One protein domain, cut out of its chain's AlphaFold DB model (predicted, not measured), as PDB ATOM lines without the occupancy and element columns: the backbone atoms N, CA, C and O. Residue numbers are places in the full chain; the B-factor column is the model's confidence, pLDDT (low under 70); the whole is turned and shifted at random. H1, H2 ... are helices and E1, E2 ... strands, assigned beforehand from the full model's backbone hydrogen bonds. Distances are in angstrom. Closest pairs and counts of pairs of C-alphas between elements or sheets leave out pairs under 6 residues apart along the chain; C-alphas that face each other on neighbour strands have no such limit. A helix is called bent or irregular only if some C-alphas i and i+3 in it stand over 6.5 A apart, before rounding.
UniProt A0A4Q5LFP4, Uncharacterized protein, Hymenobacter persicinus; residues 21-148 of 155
ATOM      1  N   VAL A  21     233.756 210.015 135.024       94.00
ATOM      2  CA  VAL A  21     235.107 209.467 135.161       94.00
ATOM      3  C   VAL A  21     235.048 207.948 135.102       94.00
ATOM      4  O   VAL A  21     234.304 207.325 135.860       94.00
ATOM      5  N   THR A  22     235.850 207.355 134.222       96.06
ATOM      6  CA  THR A  22     235.982 205.901 134.070       96.06
ATOM      7  C   THR A  22     237.449 205.504 134.168       96.06
ATOM      8  O   THR A  22     238.284 206.007 133.422       96.06
ATOM      9  N   GLU A  23     237.769 204.586 135.073       97.50
ATOM     10  CA  GLU A  23     239.096 203.986 135.205       97.50
ATOM     11  C   GLU A  23     239.119 202.608 134.547       97.50
ATOM     12  O   GLU A  23     238.355 201.715 134.921       97.50
ATOM     13  N   TYR A  24     240.030 202.422 133.597       98.19
ATOM     14  CA  TYR A  24     240.339 201.139 132.980       98.19
ATOM     15  C   TYR A  24     241.582 200.560 133.635       98.19
ATOM     16  O   TYR A  24     242.600 201.243 133.752       98.19
ATOM     17  N   SER A  25     241.513 199.297 134.039       97.88
ATOM     18  CA  SER A  25     242.616 198.617 134.709       97.88
ATOM     19  C   SER A  25     242.860 197.227 134.147       97.88
ATOM     20  O   SER A  25     241.931 196.447 133.928       97.88
ATOM     21  N   CYS A  26     244.133 196.913 133.931       97.62
ATOM     22  CA  CYS A  26     244.594 195.599 133.509       97.62
ATOM     23  C   CYS A  26     246.003 195.376 134.066       97.62
ATOM     24  O   CYS A  26     246.868 196.239 133.930       97.62
ATOM     25  N   HIS A  27     246.228 194.246 134.744       93.56
ATOM     26  CA  HIS A  27     247.536 193.863 135.299       93.56
ATOM     27  C   HIS A  27     248.248 194.954 136.133       93.56
ATOM     28  O   HIS A  27     249.468 195.090 136.092       93.56
ATOM     29  N   GLY A  28     247.484 195.742 136.897       94.88
ATOM     30  CA  GLY A  28     248.019 196.814 137.747       94.88
ATOM     31  C   GLY A  28     248.368 198.116 137.015       94.88
ATOM     32  O   GLY A  28     248.814 199.065 137.658       94.88
ATOM     33  N   THR A  29     248.140 198.189 135.703       97.50
ATOM     34  CA  THR A  29     248.216 199.422 134.912       97.50
ATOM     35  C   THR A  29     246.836 200.062 134.823       97.50
ATOM     36  O   THR A  29     245.838 199.358 134.674       97.50
ATOM     37  N   PHE A  30     246.787 201.394 134.899       98.06
ATOM     38  CA  PHE A  30     245.553 202.174 134.904       98.06
ATOM     39  C   PHE A  30     245.569 203.243 133.815       98.06
ATOM     40  O   PHE A  30     246.590 203.899 133.598       98.06
ATOM     41  N   VAL A  31     244.420 203.447 133.179       98.31
ATOM     42  CA  VAL A  31     244.126 204.620 132.353       98.31
ATOM     43  C   VAL A  31     242.808 205.206 132.819       98.31
ATOM     44  O   VAL A  31     241.816 204.491 132.939       98.31
ATOM     45  N   THR A  32     242.788 206.509 133.063       97.88
ATOM     46  CA  THR A  32     241.578 207.240 133.435       97.88
ATOM     47  C   THR A  32     241.053 207.995 132.228       97.88
ATOM     48  O   THR A  32     241.808 208.708 131.569       97.88
ATOM     49  N   ARG A  33     239.756 207.869 131.962       96.62
ATOM     50  CA  ARG A  33     239.000 208.673 131.003       96.62
ATOM     51  C   ARG A  33     238.084 209.629 131.754       96.62
ATOM     52  O   ARG A  33     237.395 209.212 132.683       96.62
ATOM     53  N   VAL A  34     238.053 210.882 131.320       94.19
ATOM     54  CA  VAL A  34     237.125 211.908 131.796       94.19
ATOM     55  C   VAL A  34     236.313 212.412 130.608       94.19
ATOM     56  O   VAL A  34     236.872 212.991 129.677       94.19
ATOM     57  N   ASP A  35     235.007 212.178 130.637       90.75
ATOM     58  CA  ASP A  35     234.066 212.613 129.608       90.75
ATOM     59  C   ASP A  35     233.479 213.984 129.946       90.75
ATOM     60  O   ASP A  35     232.886 214.167 131.013       90.75
ATOM     61  N   LYS A  36     233.613 214.922 129.002       87.19
ATOM     62  CA  LYS A  36     233.160 216.319 129.073       87.19
ATOM     63  C   LYS A  36     232.345 216.662 127.826       87.19
ATOM     64  O   LYS A  36     232.835 217.278 126.879       87.19
ATOM     65  N   GLY A  37     231.091 216.220 127.800       82.81
ATOM     66  CA  GLY A  37     230.211 216.393 126.643       82.81
ATOM     67  C   GLY A  37     230.717 215.641 125.405       82.81
ATOM     68  O   GLY A  37     230.691 214.413 125.373       82.81
ATOM     69  N   ALA A  38     231.149 216.386 124.385       84.31
ATOM     70  CA  ALA A  38     231.634 215.881 123.091       84.31
ATOM     71  C   ALA A  38     233.156 215.612 123.054       84.31
ATOM     72  O   ALA A  38     233.745 215.435 121.986       84.31
ATOM     73  N   THR A  39     233.793 215.633 124.224       89.62
ATOM     74  CA  THR A  39     235.234 215.453 124.384       89.62
ATOM     75  C   THR A  39     235.500 214.406 125.458       89.62
ATOM     76  O   THR A  39     234.874 214.445 126.520       89.62
ATOM     77  N   SER A  40     236.478 213.531 125.225       93.44
ATOM     78  CA  SER A  40     237.016 212.637 126.257       93.44
ATOM     79  C   SER A  40     238.510 212.877 126.436       93.44
ATOM     80  O   SER A  40     239.267 212.943 125.471       93.44
ATOM     81  N   GLN A  41     238.939 213.001 127.689       95.69
ATOM     82  CA  GLN A  41     240.334 213.199 128.070       95.69
ATOM     83  C   GLN A  41     240.871 211.927 128.715       95.69
ATOM     84  O   GLN A  41     240.223 211.360 129.592       95.69
ATOM     85  N   PHE A  42     242.056 211.491 128.304       97.62
ATOM     86  CA  PHE A  42     242.706 210.278 128.781       97.62
ATOM     87  C   PHE A  42     244.005 210.604 129.512       97.62
ATOM     88  O   PHE A  42     244.842 211.382 129.044       97.62
ATOM     89  N   PHE A  43     244.184 209.945 130.649       97.56
ATOM     90  CA  PHE A  43     245.315 210.100 131.552       97.56
ATOM     91  C   PHE A  43     245.893 208.726 131.876       97.56
ATOM     92  O   PHE A  43     245.154 207.752 132.019       97.56
ATOM     93  N   TYR A  44     247.210 208.641 132.036       97.12
ATOM     94  CA  TYR A  44     247.848 207.429 132.538       97.12
ATOM     95  C   TYR A  44     247.861 207.448 134.073       97.12
ATOM     96  O   TYR A  44     248.385 208.385 134.670       97.12
ATOM     97  N   GLY A  45     247.323 206.407 134.707       96.50
ATOM     98  CA  GLY A  45     247.137 206.319 136.158       96.50
ATOM     99  C   GLY A  45     245.668 206.352 136.584       96.50
ATOM    100  O   GLY A  45     244.760 206.389 135.749       96.50
ATOM    101  N   THR A  46     245.445 206.304 137.897       96.56
ATOM    102  CA  THR A  46     244.116 206.449 138.516       96.56
ATOM    103  C   THR A  46     243.665 207.910 138.517       96.56
ATOM    104  O   THR A  46     244.483 208.821 138.380       96.56
ATOM    105  N   TYR A  47     242.379 208.166 138.747       93.50
ATOM    106  CA  TYR A  47     241.823 209.511 138.853       93.50
ATOM    107  C   TYR A  47     242.502 210.317 139.964       93.50
ATOM    108  O   TYR A  47     242.816 211.486 139.773       93.50
ATOM    109  N   ALA A  48     242.824 209.683 141.096       91.00
ATOM    110  CA  ALA A  48     243.554 210.333 142.184       91.00
ATOM    111  C   ALA A  48     244.964 210.800 141.769       91.00
ATOM    112  O   ALA A  48     245.437 211.822 142.257       91.00
ATOM    113  N   GLN A  49     245.630 210.070 140.869       89.56
ATOM    114  CA  GLN A  49     246.948 210.433 140.332       89.56
ATOM    115  C   GLN A  49     246.849 211.450 139.187       89.56
ATOM    116  O   GLN A  49     247.742 212.277 139.015       89.56
ATOM    117  N   ALA A  50     245.776 211.368 138.399       86.25
ATOM    118  CA  ALA A  50     245.540 212.196 137.224       86.25
ATOM    119  C   ALA A  50     244.890 213.550 137.549       86.25
ATOM    120  O   ALA A  50     244.991 214.483 136.753       86.25
ATOM    121  N   SER A  51     244.212 213.676 138.692       83.69
ATOM    122  CA  SER A  51     243.523 214.905 139.080       83.69
ATOM    123  C   SER A  51     244.496 216.089 139.124       83.69
ATOM    124  O   SER A  51     245.528 216.042 139.793       83.69
ATOM    125  N   GLY A  52     244.182 217.148 138.373       81.06
ATOM    126  CA  GLY A  52     245.013 218.349 138.245       81.06
ATOM    127  C   GLY A  52     246.193 218.245 137.268       81.06
ATOM    128  O   GLY A  52     246.898 219.234 137.082       81.06
ATOM    129  N   GLN A  53     246.410 217.092 136.627       87.81
ATOM    130  CA  GLN A  53     247.414 216.928 135.569       87.81
ATOM    131  C   GLN A  53     246.825 217.278 134.190       87.81
ATOM    132  O   GLN A  53     245.607 217.200 134.007       87.81
ATOM    133  N   PRO A  54     247.652 217.656 133.197       90.94
ATOM    134  CA  PRO A  54     247.185 217.792 131.823       90.94
ATOM    135  C   PRO A  54     246.837 216.421 131.225       90.94
ATOM    136  O   PRO A  54     247.447 215.401 131.558       90.94
ATOM    137  N   ALA A  55     245.862 216.397 130.315       95.12
ATOM    138  CA  ALA A  55     245.522 215.188 129.573       95.12
ATOM    139  C   ALA A  55     246.716 214.719 128.727       95.12
ATOM    140  O   ALA A  55     247.472 215.530 128.182       95.12
ATOM    141  N   VAL A  56     246.871 213.400 128.607       96.81
ATOM    142  CA  VAL A  56     247.870 212.788 127.721       96.81
ATOM    143  C   VAL A  56     247.312 212.727 126.306       96.81
ATOM    144  O   VAL A  56     247.934 213.220 125.367       96.81
ATOM    145  N   VAL A  57     246.108 212.172 126.176       97.06
ATOM    146  CA  VAL A  57     245.354 212.099 124.924       97.06
ATOM    147  C   VAL A  57     244.008 212.772 125.131       97.06
ATOM    148  O   VAL A  57     243.399 212.652 126.190       97.06
ATOM    149  N   GLU A  58     243.532 213.466 124.114       95.62
ATOM    150  CA  GLU A  58     242.175 213.990 124.053       95.62
ATOM    151  C   GLU A  58     241.531 213.511 122.761       95.62
ATOM    152  O   GLU A  58     242.203 213.351 121.743       95.62
ATOM    153  N   THR A  59     240.229 213.273 122.801       93.00
ATOM    154  CA  THR A  59     239.446 213.040 121.597       93.00
ATOM    155  C   THR A  59     238.257 213.967 121.543       93.00
ATOM    156  O   THR A  59     237.609 214.216 122.559       93.00
ATOM    157  N   HIS A  60     237.980 214.450 120.337       88.88
ATOM    158  CA  HIS A  60     236.792 215.218 120.015       88.88
ATOM    159  C   HIS A  60     235.943 214.431 119.024       88.88
ATOM    160  O   HIS A  60     236.446 213.908 118.023       88.88
ATOM    161  N   TYR A  61     234.642 214.383 119.284       80.81
ATOM    162  CA  TYR A  61     233.678 213.728 118.413       80.81
ATOM    163  C   TYR A  61     232.414 214.596 118.305       80.81
ATOM    164  O   TYR A  61     231.809 214.933 119.322       80.81
ATOM    165  N   PRO A  62     232.013 215.031 117.095       65.25
ATOM    166  CA  PRO A  62     230.840 215.884 116.927       65.25
ATOM    167  C   PRO A  62     229.552 215.149 117.339       65.25
ATOM    168  O   PRO A  62     229.389 213.961 117.083       65.25
ATOM    169  N   GLY A  63     228.632 215.859 117.994       59.19
ATOM    170  CA  GLY A  63     227.389 215.285 118.517       59.19
ATOM    171  C   GLY A  63     226.417 214.731 117.460       59.19
ATOM    172  O   GLY A  63     226.456 215.099 116.290       59.19
ATOM    173  N   PHE A  64     225.522 213.870 117.957       44.09
ATOM    174  CA  PHE A  64     224.538 212.976 117.318       44.09
ATOM    175  C   PHE A  64     225.087 211.792 116.496       44.09
ATOM    176  O   PHE A  64     224.755 210.666 116.857       44.09
ATOM    177  N   ASP A  65     225.991 211.997 115.526       44.94
ATOM    178  CA  ASP A  65     226.472 210.908 114.637       44.94
ATOM    179  C   ASP A  65     228.006 210.700 114.642       44.94
ATOM    180  O   ASP A  65     228.523 209.776 114.010       44.94
ATOM    181  N   GLY A  66     228.765 211.543 115.352       52.78
ATOM    182  CA  GLY A  66     230.212 211.393 115.502       52.78
ATOM    183  C   GLY A  66     230.542 210.350 116.561       52.78
ATOM    184  O   GLY A  66     230.392 210.578 117.761       52.78
ATOM    185  N   LEU A  67     230.991 209.182 116.113       74.44
ATOM    186  CA  LEU A  67     231.336 208.080 116.997       74.44
ATOM    187  C   LEU A  67     232.787 208.233 117.454       74.44
ATOM    188  O   LEU A  67     233.709 208.125 116.649       74.44
ATOM    189  N   MET A  68     232.988 208.453 118.754       88.69
ATOM    190  CA  MET A  68     234.235 208.030 119.385       88.69
ATOM    191  C   MET A  68     234.245 206.504 119.340       88.69
ATOM    192  O   MET A  68     233.391 205.883 119.972       88.69
ATOM    193  N   ASP A  69     235.162 205.924 118.577       89.88
ATOM    194  CA  ASP A  69     235.381 204.483 118.497       89.88
ATOM    195  C   ASP A  69     236.893 204.245 118.552       89.88
ATOM    196  O   ASP A  69     237.654 204.779 117.745       89.88
ATOM    197  N   ALA A  70     237.348 203.498 119.548       93.69
ATOM    198  CA  ALA A  70     238.751 203.143 119.670       93.69
ATOM    199  C   ALA A  70     238.921 201.847 120.455       93.69
ATOM    200  O   ALA A  70     238.002 201.350 121.106       93.69
ATOM    201  N   TYR A  71     240.141 201.330 120.434       94.88
ATOM    202  CA  TYR A  71     240.570 200.243 121.302       94.88
ATOM    203  C   TYR A  71     241.681 200.745 122.209       94.88
ATOM    204  O   TYR A  71     242.595 201.434 121.766       94.88
ATOM    205  N   LEU A  72     241.588 200.410 123.490       96.88
ATOM    206  CA  LEU A  72     242.611 200.683 124.484       96.88
ATOM    207  C   LEU A  72     243.259 199.354 124.865       96.88
ATOM    208  O   LEU A  72     242.642 198.523 125.535       96.88
ATOM    209  N   THR A  73     244.493 199.156 124.411       96.06
ATOM    210  CA  THR A  73     245.231 197.895 124.551       96.06
ATOM    211  C   THR A  73     246.345 198.037 125.581       96.06
ATOM    212  O   THR A  73     247.236 198.874 125.430       96.06
ATOM    213  N   PHE A  74     246.334 197.185 126.605       97.06
ATOM    214  CA  PHE A  74     247.343 197.127 127.659       97.06
ATOM    215  C   PHE A  74     248.449 196.126 127.296       97.06
ATOM    216  O   PHE A  74     248.212 194.931 127.141       97.06
ATOM    217  N   LYS A  75     249.692 196.604 127.215       94.31
ATOM    218  CA  LYS A  75     250.912 195.820 126.956       94.31
ATOM    219  C   LYS A  75     251.853 195.939 128.155       94.31
ATOM    220  O   LYS A  75     252.885 196.613 128.125       94.31
ATOM    221  N   GLY A  76     251.450 195.339 129.272       93.19
ATOM    222  CA  GLY A  76     252.134 195.509 130.554       93.19
ATOM    223  C   GLY A  76     251.973 196.937 131.077       93.19
ATOM    224  O   GLY A  76     250.872 197.339 131.440       93.19
ATOM    225  N   LYS A  77     253.067 197.707 131.125       95.81
ATOM    226  CA  LYS A  77     253.047 199.119 131.560       95.81
ATOM    227  C   LYS A  77     252.779 200.102 130.422       95.81
ATOM    228  O   LYS A  77     252.616 201.282 130.691       95.81
ATOM    229  N   GLN A  78     252.788 199.652 129.172       97.00
ATOM    230  CA  GLN A  78     252.457 200.491 128.027       97.00
ATOM    231  C   GLN A  78     250.986 200.314 127.682       97.00
ATOM    232  O   GLN A  78     250.460 199.205 127.753       97.00
ATOM    233  N   VAL A  79     250.330 201.404 127.315       97.62
ATOM    234  CA  VAL A  79     248.944 201.406 126.871       97.62
ATOM    235  C   VAL A  79     248.858 202.174 125.565       97.62
ATOM    236  O   VAL A  79     249.417 203.260 125.427       97.62
ATOM    237  N   GLU A  80     248.170 201.596 124.598       96.38
ATOM    238  CA  GLU A  80     247.976 202.199 123.287       96.38
ATOM    239  C   GLU A  80     246.488 202.441 123.067       96.38
ATOM    240  O   GLU A  80     245.676 201.537 123.272       96.38
ATOM    241  N   ILE A  81     246.149 203.650 122.628       96.38
ATOM    242  CA  ILE A  81     244.849 203.962 122.044       96.38
ATOM    243  C   ILE A  81     244.985 203.765 120.538       96.38
ATOM    244  O   ILE A  81     245.829 204.398 119.905       96.38
ATOM    245  N   GLN A  82     244.170 202.890 119.964       93.50
ATOM    246  CA  GLN A  82     244.051 202.702 118.523       93.50
ATOM    247  C   GLN A  82     242.701 203.251 118.058       93.50
ATOM    248  O   GLN A  82     241.675 202.595 118.278       93.50
ATOM    249  N   PRO A  83     242.674 204.454 117.462       91.44
ATOM    250  CA  PRO A  83     241.457 205.035 116.921       91.44
ATOM    251  C   PRO A  83     240.862 204.167 115.809       91.44
ATOM    252  O   PRO A  83     241.572 203.672 114.936       91.44
ATOM    253  N   ALA A  84     239.545 204.009 115.837       87.19
ATOM    254  CA  ALA A  84     238.731 203.409 114.779       87.19
ATOM    255  C   ALA A  84     237.656 204.388 114.261       87.19
ATOM    256  O   ALA A  84     237.101 204.193 113.182       87.19
ATOM    257  N   GLY A  85     237.383 205.457 115.013       84.62
ATOM    258  CA  GLY A  85     236.501 206.562 114.664       84.62
ATOM    259  C   GLY A  85     236.652 207.719 115.657       84.62
ATOM    260  O   GLY A  85     236.930 207.507 116.835       84.62
ATOM    261  N   GLY A  86     236.473 208.952 115.181       83.38
ATOM    262  CA  GLY A  86     236.719 210.171 115.960       83.38
ATOM    263  C   GLY A  86     238.136 210.724 115.775       83.38
ATOM    264  O   GLY A  86     238.995 210.090 115.165       83.38
ATOM    265  N   TYR A  87     238.372 211.940 116.270       89.06
ATOM    266  CA  TYR A  87     239.681 212.591 116.193       89.06
ATOM    267  C   TYR A  87     240.392 212.450 117.535       89.06
ATOM    268  O   TYR A  87     239.888 212.959 118.533       89.06
ATOM    269  N   PHE A  88     241.525 211.749 117.568       93.12
ATOM    270  CA  PHE A  88     242.368 211.600 118.754       93.12
ATOM    271  C   PHE A  88     243.648 212.411 118.573       93.12
ATOM    272  O   PHE A  88     244.295 212.345 117.531       93.12
ATOM    273  N   GLU A  89     244.033 213.148 119.605       94.81
ATOM    274  CA  GLU A  89     245.212 214.001 119.603       94.81
ATOM    275  C   GLU A  89     246.024 213.777 120.880       94.81
ATOM    276  O   GLU A  89     245.482 213.708 121.985       94.81
ATOM    277  N   THR A  90     247.346 213.684 120.741       96.81
ATOM    278  CA  THR A  90     248.245 213.703 121.899       96.81
ATOM    279  C   THR A  90     248.395 215.143 122.377       96.81
ATOM    280  O   THR A  90     248.965 215.967 121.670       96.81
ATOM    281  N   LYS A  91     247.921 215.440 123.589       96.50
ATOM    282  CA  LYS A  91     248.061 216.767 124.211       96.50
ATOM    283  C   LYS A  91     249.366 216.897 124.985       96.50
ATOM    284  O   LYS A  91     250.037 217.919 124.894       96.50
ATOM    285  N   THR A  92     249.742 215.844 125.710       95.62
ATOM    286  CA  THR A  92     251.000 215.783 126.464       95.62
ATOM    287  C   THR A  92     251.681 214.447 126.190       95.62
ATOM    288  O   THR A  92     251.101 213.413 126.519       95.62
ATOM    289  N   PRO A  93     252.901 214.411 125.625       95.12
ATOM    290  CA  PRO A  93     253.614 213.158 125.408       95.12
ATOM    291  C   PRO A  93     253.817 212.381 126.714       95.12
ATOM    292  O   PRO A  93     254.275 212.935 127.714       95.12
ATOM    293  N   HIS A  94     253.527 211.080 126.701       96.50
ATOM    294  CA  HIS A  94     253.724 210.209 127.854       96.50
ATOM    295  C   HIS A  94     254.401 208.903 127.437       96.50
ATOM    296  O   HIS A  94     253.998 208.251 126.480       96.50
ATOM    297  N   LYS A  95     255.416 208.469 128.192       96.12
ATOM    298  CA  LYS A  95     256.223 207.278 127.852       96.12
ATOM    299  C   LYS A  95     255.444 205.954 127.822       96.12
ATOM    300  O   LYS A  95     255.930 204.973 127.272       96.12
ATOM    301  N   ASN A  96     254.276 205.922 128.463       97.19
ATOM    302  CA  ASN A  96     253.478 204.713 128.668       97.19
ATOM    303  C   ASN A  96     252.058 204.804 128.088       97.19
ATOM    304  O   ASN A  96     251.300 203.855 128.246       97.19
ATOM    305  N   LEU A  97     251.670 205.933 127.490       97.81
ATOM    306  CA  LEU A  97     250.361 206.089 126.856       97.81
ATOM    307  C   LEU A  97     250.537 206.834 125.537       97.81
ATOM    308  O   LEU A  97     251.035 207.959 125.536       97.81
ATOM    309  N   SER A  98     250.141 206.199 124.442       97.00
ATOM    310  CA  SER A  98     250.287 206.734 123.089       97.00
ATOM    311  C   SER A  98     249.060 206.447 122.232       97.00
ATOM    312  O   SER A  98     248.260 205.559 122.529       97.00
ATOM    313  N   ILE A  99     248.936 207.202 121.143       95.62
ATOM    314  CA  ILE A  99     248.025 206.899 120.041       95.62
ATOM    315  C   ILE A  99     248.818 206.100 119.008       95.62
ATOM    316  O   ILE A  99     249.958 206.445 118.699       95.62
ATOM    317  N   THR A 100     248.242 205.016 118.501       91.38
ATOM    318  CA  THR A 100     248.806 204.248 117.386       91.38
ATOM    319  C   THR A 100     247.791 204.206 116.260       91.38
ATOM    320  O   THR A 100     246.866 203.392 116.285       91.38
ATOM    321  N   ASP A 101     247.992 205.069 115.270       81.81
ATOM    322  CA  ASP A 101     247.218 205.034 114.038       81.81
ATOM    323  C   ASP A 101     247.615 203.796 113.229       81.81
ATOM    324  O   ASP A 101     248.797 203.466 113.074       81.81
ATOM    325  N   ARG A 102     246.613 203.070 112.740       74.19
ATOM    326  CA  ARG A 102     246.815 201.927 111.850       74.19
ATOM    327  C   ARG A 102     246.542 202.368 110.423       74.19
ATOM    328  O   ARG A 102     245.649 203.171 110.177       74.19
ATOM    329  N   ASP A 103     247.297 201.806 109.486       75.81
ATOM    330  CA  ASP A 103     246.939 201.909 108.077       75.81
ATOM    331  C   ASP A 103     245.574 201.233 107.863       75.81
ATOM    332  O   ASP A 103     245.329 200.115 108.325       75.81
ATOM    333  N   ASN A 104     244.682 201.921 107.155       71.44
ATOM    334  CA  ASN A 104     243.351 201.431 106.817       71.44
ATOM    335  C   ASN A 104     243.396 200.094 106.065       71.44
ATOM    336  O   ASN A 104     242.463 199.302 106.182       71.44
ATOM    337  N   SER A 105     244.476 199.821 105.321       73.44
ATOM    338  CA  SER A 105     244.646 198.567 104.575       73.44
ATOM    339  C   SER A 105     244.735 197.323 105.471       73.44
ATOM    340  O   SER A 105     244.294 196.252 105.066       73.44
ATOM    341  N   VAL A 106     245.247 197.467 106.699       79.56
ATOM    342  CA  VAL A 106     245.416 196.369 107.671       79.56
ATOM    343  C   VAL A 106     244.363 196.383 108.779       79.56
ATOM    344  O   VAL A 106     244.363 195.513 109.651       79.56
ATOM    345  N   PHE A 107     243.471 197.376 108.774       76.62
ATOM    346  CA  PHE A 107     242.480 197.569 109.827       76.62
ATOM    347  C   PHE A 107     241.523 196.374 110.001       76.62
ATOM    348  O   PHE A 107     241.313 195.993 111.152       76.62
ATOM    349  N   PRO A 108     240.973 195.738 108.940       80.00
ATOM    350  CA  PRO A 108     240.075 194.590 109.100       80.00
ATOM    351  C   PRO A 108     240.744 193.394 109.787       80.00
ATOM    352  O   PRO A 108     240.236 192.910 110.795       80.00
ATOM    353  N   ASP A 109     241.922 192.983 109.311       81.81
ATOM    354  CA  ASP A 109     242.660 191.840 109.867       81.81
ATOM    355  C   ASP A 109     243.079 192.095 111.320       81.81
ATOM    356  O   ASP A 109     243.006 191.217 112.184       81.81
ATOM    357  N   TRP A 110     243.496 193.328 111.615       82.38
ATOM    358  CA  TRP A 110     243.825 193.745 112.973       82.38
ATOM    359  C   TRP A 110     242.596 193.734 113.889       82.38
ATOM    360  O   TRP A 110     242.671 193.251 115.021       82.38
ATOM    361  N   LEU A 111     241.463 194.242 113.405       81.38
ATOM    362  CA  LEU A 111     240.210 194.268 114.147       81.38
ATOM    363  C   LEU A 111     239.720 192.849 114.457       81.38
ATOM    364  O   LEU A 111     239.282 192.588 115.578       81.38
ATOM    365  N   ASP A 112     239.827 191.934 113.498       83.75
ATOM    366  CA  ASP A 112     239.487 190.523 113.689       83.75
ATOM    367  C   ASP A 112     240.435 189.850 114.689       83.75
ATOM    368  O   ASP A 112     239.980 189.137 115.589       83.75
ATOM    369  N   SER A 113     241.736 190.152 114.618       82.19
ATOM    370  CA  SER A 113     242.719 189.687 115.601       82.19
ATOM    371  C   SER A 113     242.381 190.158 117.019       82.19
ATOM    372  O   SER A 113     242.349 189.334 117.933       82.19
ATOM    373  N   ILE A 114     242.038 191.433 117.218       81.56
ATOM    374  CA  ILE A 114     241.627 191.932 118.540       81.56
ATOM    375  C   ILE A 114     240.322 191.291 119.001       81.56
ATOM    376  O   ILE A 114     240.202 190.911 120.161       81.56
ATOM    377  N   ARG A 115     239.332 191.145 118.116       81.00
ATOM    378  CA  ARG A 115     238.052 190.510 118.472       81.00
ATOM    379  C   ARG A 115     238.212 189.041 118.854       81.00
ATOM    380  O   ARG A 115     237.390 188.534 119.615       81.00
ATOM    381  N   SER A 116     239.246 188.372 118.341       78.19
ATOM    382  CA  SER A 116     239.581 186.997 118.717       78.19
ATOM    383  C   SER A 116     240.191 186.882 120.121       78.19
ATOM    384  O   SER A 116     240.029 185.842 120.759       78.19
ATOM    385  N   ASP A 117     240.827 187.945 120.631       84.06
ATOM    386  CA  ASP A 117     241.408 187.998 121.976       84.06
ATOM    387  C   ASP A 117     241.409 189.428 122.556       84.06
ATOM    388  O   ASP A 117     242.316 190.230 122.324       84.06
ATOM    389  N   MET A 118     240.394 189.731 123.373       92.25
ATOM    390  CA  MET A 118     240.282 190.994 124.117       92.25
ATOM    391  C   MET A 118     240.769 190.890 125.573       92.25
ATOM    392  O   MET A 118     240.440 191.744 126.400       92.25
ATOM    393  N   SER A 119     241.576 189.883 125.923       94.19
ATOM    394  CA  SER A 119     242.067 189.676 127.301       94.19
ATOM    395  C   SER A 119     242.779 190.897 127.905       94.19
ATOM    396  O   SER A 119     242.698 191.122 129.111       94.19
ATOM    397  N   HIS A 120     243.410 191.730 127.077       96.06
ATOM    398  CA  HIS A 120     244.105 192.951 127.502       96.06
ATOM    399  C   HIS A 120     243.624 194.209 126.772       96.06
ATOM    400  O   HIS A 120     244.300 195.238 126.800       96.06
ATOM    401  N   THR A 121     242.467 194.139 126.115       96.44
ATOM    402  CA  THR A 121     241.953 195.226 125.279       96.44
ATOM    403  C   THR A 121     240.532 195.564 125.670       96.44
ATOM    404  O   THR A 121     239.709 194.672 125.861       96.44
ATOM    405  N   VAL A 122     240.221 196.853 125.752       97.25
ATOM    406  CA  VAL A 122     238.860 197.356 125.944       97.25
ATOM    407  C   VAL A 122     238.465 198.211 124.752       97.25
ATOM    408  O   VAL A 122     239.239 199.031 124.267       97.25
ATOM    409  N   TYR A 123     237.263 197.980 124.251       95.56
ATOM    410  CA  TYR A 123     236.611 198.854 123.296       95.56
ATOM    411  C   TYR A 123     236.189 200.141 124.006       95.56
ATOM    412  O   TYR A 123     235.673 200.072 125.120       95.56
ATOM    413  N   LEU A 124     236.386 201.284 123.359       94.94
ATOM    414  CA  LEU A 124     235.997 202.603 123.838       94.94
ATOM    415  C   LEU A 124     234.898 203.167 122.938       94.94
ATOM    416  O   LEU A 124     235.061 203.203 121.719       94.94
ATOM    417  N   ALA A 125     233.815 203.660 123.539       92.56
ATOM    418  CA  ALA A 125     232.759 204.366 122.825       92.56
ATOM    419  C   ALA A 125     232.262 205.612 123.554       92.56
ATOM    420  O   ALA A 125     232.331 205.728 124.779       92.56
ATOM    421  N   ALA A 126     231.731 206.569 122.788       88.19
ATOM    422  CA  ALA A 126     231.090 207.760 123.352       88.19
ATOM    423  C   ALA A 126     229.927 207.375 124.292       88.19
ATOM    424  O   ALA A 126     229.726 207.988 125.338       88.19
ATOM    425  N   ASN A 127     229.190 206.312 123.950       88.31
ATOM    426  CA  ASN A 127     228.137 205.745 124.785       88.31
ATOM    427  C   ASN A 127     228.676 204.581 125.637       88.31
ATOM    428  O   ASN A 127     228.901 203.486 125.125       88.31
ATOM    429  N   LEU A 128     228.809 204.803 126.949       88.25
ATOM    430  CA  LEU A 128     229.314 203.806 127.905       88.25
ATOM    431  C   LEU A 128     228.441 202.545 128.023       88.25
ATOM    432  O   LEU A 128     228.954 201.473 128.341       88.25
ATOM    433  N   GLU A 129     227.132 202.632 127.772       89.94
ATOM    434  CA  GLU A 129     226.265 201.446 127.770       89.94
ATOM    435  C   GLU A 129     226.591 200.553 126.568       89.94
ATOM    436  O   GLU A 129     226.735 199.338 126.709       89.94
ATOM    437  N   TYR A 130     226.753 201.163 125.392       90.38
ATOM    438  CA  TYR A 130     227.182 200.454 124.190       90.38
ATOM    439  C   TYR A 130     228.593 199.879 124.356       90.38
ATOM    440  O   TYR A 130     228.825 198.711 124.040       90.38
ATOM    441  N   GLU A 131     229.503 200.668 124.929       93.38
ATOM    442  CA  GLU A 131     230.852 200.239 125.287       93.38
ATOM    443  C   GLU A 131     230.828 198.988 126.177       93.38
ATOM    444  O   GLU A 131     231.433 197.965 125.851       93.38
ATOM    445  N   THR A 132     230.054 199.038 127.264       93.50
ATOM    446  CA  THR A 132     229.908 197.940 128.227       93.50
ATOM    447  C   THR A 132     229.377 196.679 127.551       93.50
ATOM    448  O   THR A 132     229.961 195.607 127.713       93.50
ATOM    449  N   LYS A 133     228.307 196.797 126.753       93.69
ATOM    450  CA  LYS A 133     227.719 195.656 126.031       93.69
ATOM    451  C   LYS A 133     228.726 195.009 125.085       93.69
ATOM    452  O   LYS A 133     228.857 193.787 125.074       93.69
ATOM    453  N   ARG A 134     229.466 195.817 124.321       91.62
ATOM    454  CA  ARG A 134     230.461 195.316 123.364       91.62
ATOM    455  C   ARG A 134     231.628 194.629 124.073       91.62
ATOM    456  O   ARG A 134     232.009 193.528 123.688       91.62
ATOM    457  N   ASN A 135     232.135 195.218 125.151       94.62
ATOM    458  CA  ASN A 135     233.202 194.613 125.949       94.62
ATOM    459  C   ASN A 135     232.780 193.305 126.625       94.62
ATOM    460  O   ASN A 135     233.576 192.371 126.687       94.62
ATOM    461  N   GLN A 136     231.528 193.199 127.077       93.69
ATOM    462  CA  GLN A 136     230.977 191.945 127.597       93.69
ATOM    463  C   GLN A 136     230.836 190.885 126.499       93.69
ATOM    464  O   GLN A 136     231.227 189.737 126.708       93.69
ATOM    465  N   GLN A 137     230.327 191.269 125.322       92.75
ATOM    466  CA  GLN A 137     230.171 190.373 124.173       92.75
ATOM    467  C   GLN A 137     231.503 189.723 123.772       92.75
ATOM    468  O   GLN A 137     231.549 188.515 123.547       92.75
ATOM    469  N   TYR A 138     232.579 190.509 123.721       91.00
ATOM    470  CA  TYR A 138     233.914 190.034 123.347       91.00
ATOM    471  C   TYR A 138     234.793 189.640 124.544       91.00
ATOM    472  O   TYR A 138     235.970 189.344 124.365       91.00
ATOM    473  N   ARG A 139     234.225 189.588 125.758       93.44
ATOM    474  CA  ARG A 139     234.896 189.134 126.991       93.44
ATOM    475  C   ARG A 139     236.216 189.862 127.268       93.44
ATOM    476  O   ARG A 139     237.227 189.225 127.558       93.44
ATOM    477  N   SER A 140     236.195 191.193 127.190       96.06
ATOM    478  CA  SER A 140     237.351 192.013 127.556       96.06
ATOM    479  C   SER A 140     237.862 191.653 128.956       96.06
ATOM    480  O   SER A 140     237.078 191.574 129.904       96.06
ATOM    481  N   GLY A 141     239.174 191.447 129.092       95.69
ATOM    482  CA  GLY A 141     239.814 191.214 130.393       95.69
ATOM    483  C   GLY A 141     240.204 192.502 131.127       95.69
ATOM    484  O   GLY A 141     240.759 192.453 132.225       95.69
ATOM    485  N   VAL A 142     239.907 193.667 130.546       97.69
ATOM    486  CA  VAL A 142     240.126 194.971 131.175       97.69
ATOM    487  C   VAL A 142     238.934 195.309 132.065       97.69
ATOM    488  O   VAL A 142     237.782 195.305 131.633       97.69
ATOM    489  N   LYS A 143     239.208 195.671 133.317       97.38
ATOM    490  CA  LYS A 143     238.174 196.117 134.252       97.38
ATOM    491  C   LYS A 143     237.940 197.618 134.093       97.38
ATOM    492  O   LYS A 143     238.853 198.397 134.355       97.38
ATOM    493  N   ALA A 144     236.712 198.004 133.754       96.88
ATOM    494  CA  ALA A 144     236.246 199.389 133.755       96.88
ATOM    495  C   ALA A 144     235.461 199.698 135.042       96.88
ATOM    496  O   ALA A 144     234.575 198.934 135.429       96.88
ATOM    497  N   THR A 145     235.786 200.798 135.720       95.06
ATOM    498  CA  THR A 145     235.101 201.247 136.946       95.06
ATOM    499  C   THR A 145     234.739 202.722 136.831       95.06
ATOM    500  O   THR A 145     235.608 203.555 136.593       95.06
ATOM    501  N   THR A 146     233.463 203.064 137.014       92.19
ATOM    502  CA  THR A 146     233.036 204.467 137.098       92.19
ATOM    503  C   THR A 146     233.390 205.034 138.469       92.19
ATOM    504  O   THR A 146     233.002 204.473 139.495       92.19
ATOM    505  N   VAL A 147     234.097 206.163 138.490       88.12
ATOM    506  CA  VAL A 147     234.463 206.870 139.721       88.12
ATOM    507  C   VAL A 147     233.413 207.939 140.004       88.12
ATOM    508  O   VAL A 147     233.137 208.794 139.164       88.12
ATOM    509  N   GLN A 148     232.817 207.898 141.196       80.50
ATOM    510  CA  GLN A 148     231.948 208.975 141.664       80.50
ATOM    511  C   GLN A 148     232.814 210.148 142.124       80.50
ATOM    512  O   GLN A 148     233.493 210.063 143.147       80.50
TER     513      GLN A 148
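This is residues 21 to 148 of the 155 residues of an uncharacterized protein of Hymenobacter persicinus (UniProt A0A4Q5LFP4). Two strongly twisted sheets are face to face as a sandwich, a larger one of six strands and a smaller one of four. Two helices pack on the smaller sheet, H2 across it and H3 along its edge strand E9, and the short H1 is on the larger sheet. The 128 printed residues hold three named helices and ten named strands in the order E1 E2 E3 H1 E4 E5 E6 E7 E8 H2 E9 H3 E10, a mixed class. The larger sheet runs E7 E4 E3 E2 E1 E10, antiparallel; the smaller runs E8 E6 E5 E9, mixed. The whole is compact and rounded, with a radius of gyration of the C-alphas of 13.5 A and spans of 39 by 33 by 28 A.

In the larger sheet E1, residues 21 to 26, E2, residues 29 to 36, and E3, residues 39 to 44, form a meander, each strand the antiparallel neighbour of the one before; N 24 and O 31 are 2.8 A apart, N 34 and O 41 2.8 A. E4, residues 57 to 60, is the neighbour of E3, with N 42 and O 57 at 2.8 A. The edge strands are E7, residues 87 to 90, with N 89 and O 58 at 2.8 A, and E10, residues 143 to 147, with N 23 and O 145 at 2.8 A. In the other sheet E5, residues 69 to 75, and E6, residues 78 to 85, form a hairpin, with N 82 and O 71 at 2.8 A. E8, residues 97 to 99, is parallel to E6, with N 81 and O 98 at 2.8 A; E9, residues 121 to 125, is antiparallel to E5, with N 72 and O 122 at 2.8 A. The facing parts of the sheets are 8.6 A apart centre to centre, their strands at 23 degrees. H2, residues 104 to 116, lies over E5 at a height over the sheet of 9.7 A and runs across the strands, at 64 degrees to E5 on the local plane. E8, H2 and E9 make a split strand-helix-strand unit, two strands running the same way with E6 and E5 between them; its crossover is right-handed. H3, residues 128 to 137, is on the same face as H2 and only just over E9, with 3 C-alphas falling on it; the closest C-alphas, of Ala 125 and Glu 131, are 5.2 A apart. H1, residues 47 to 50, is on the larger sheet at a height of 7.8 A; the closest C-alphas of H1 and E2, of Tyr 47 and Thr 32, are 5.9 A apart. H2 is irregular, C-alphas 105 and 108 being 7.6 A apart. Every O i to N i+4 pair is within hydrogen-bond range in H3 and 7 of 9 in H2; H1 is too short for such a pair.

E1 begins at C-alpha 21 (235.107, 209.467, 135.161). E2 measures 23.4 A from first to last C-alpha, E6 21.7 A, E5 19.7 A and H2 19.1 A. E10 ends at C-alpha 147 (234.463, 206.870, 139.721).

The C-alphas farthest apart, of Ser 105 and Gln 148, are 40.6 A apart. The printed part has no cut and no long link. The mean pLDDT of the printed part is 89.7; residues 62 to 66 are under 70.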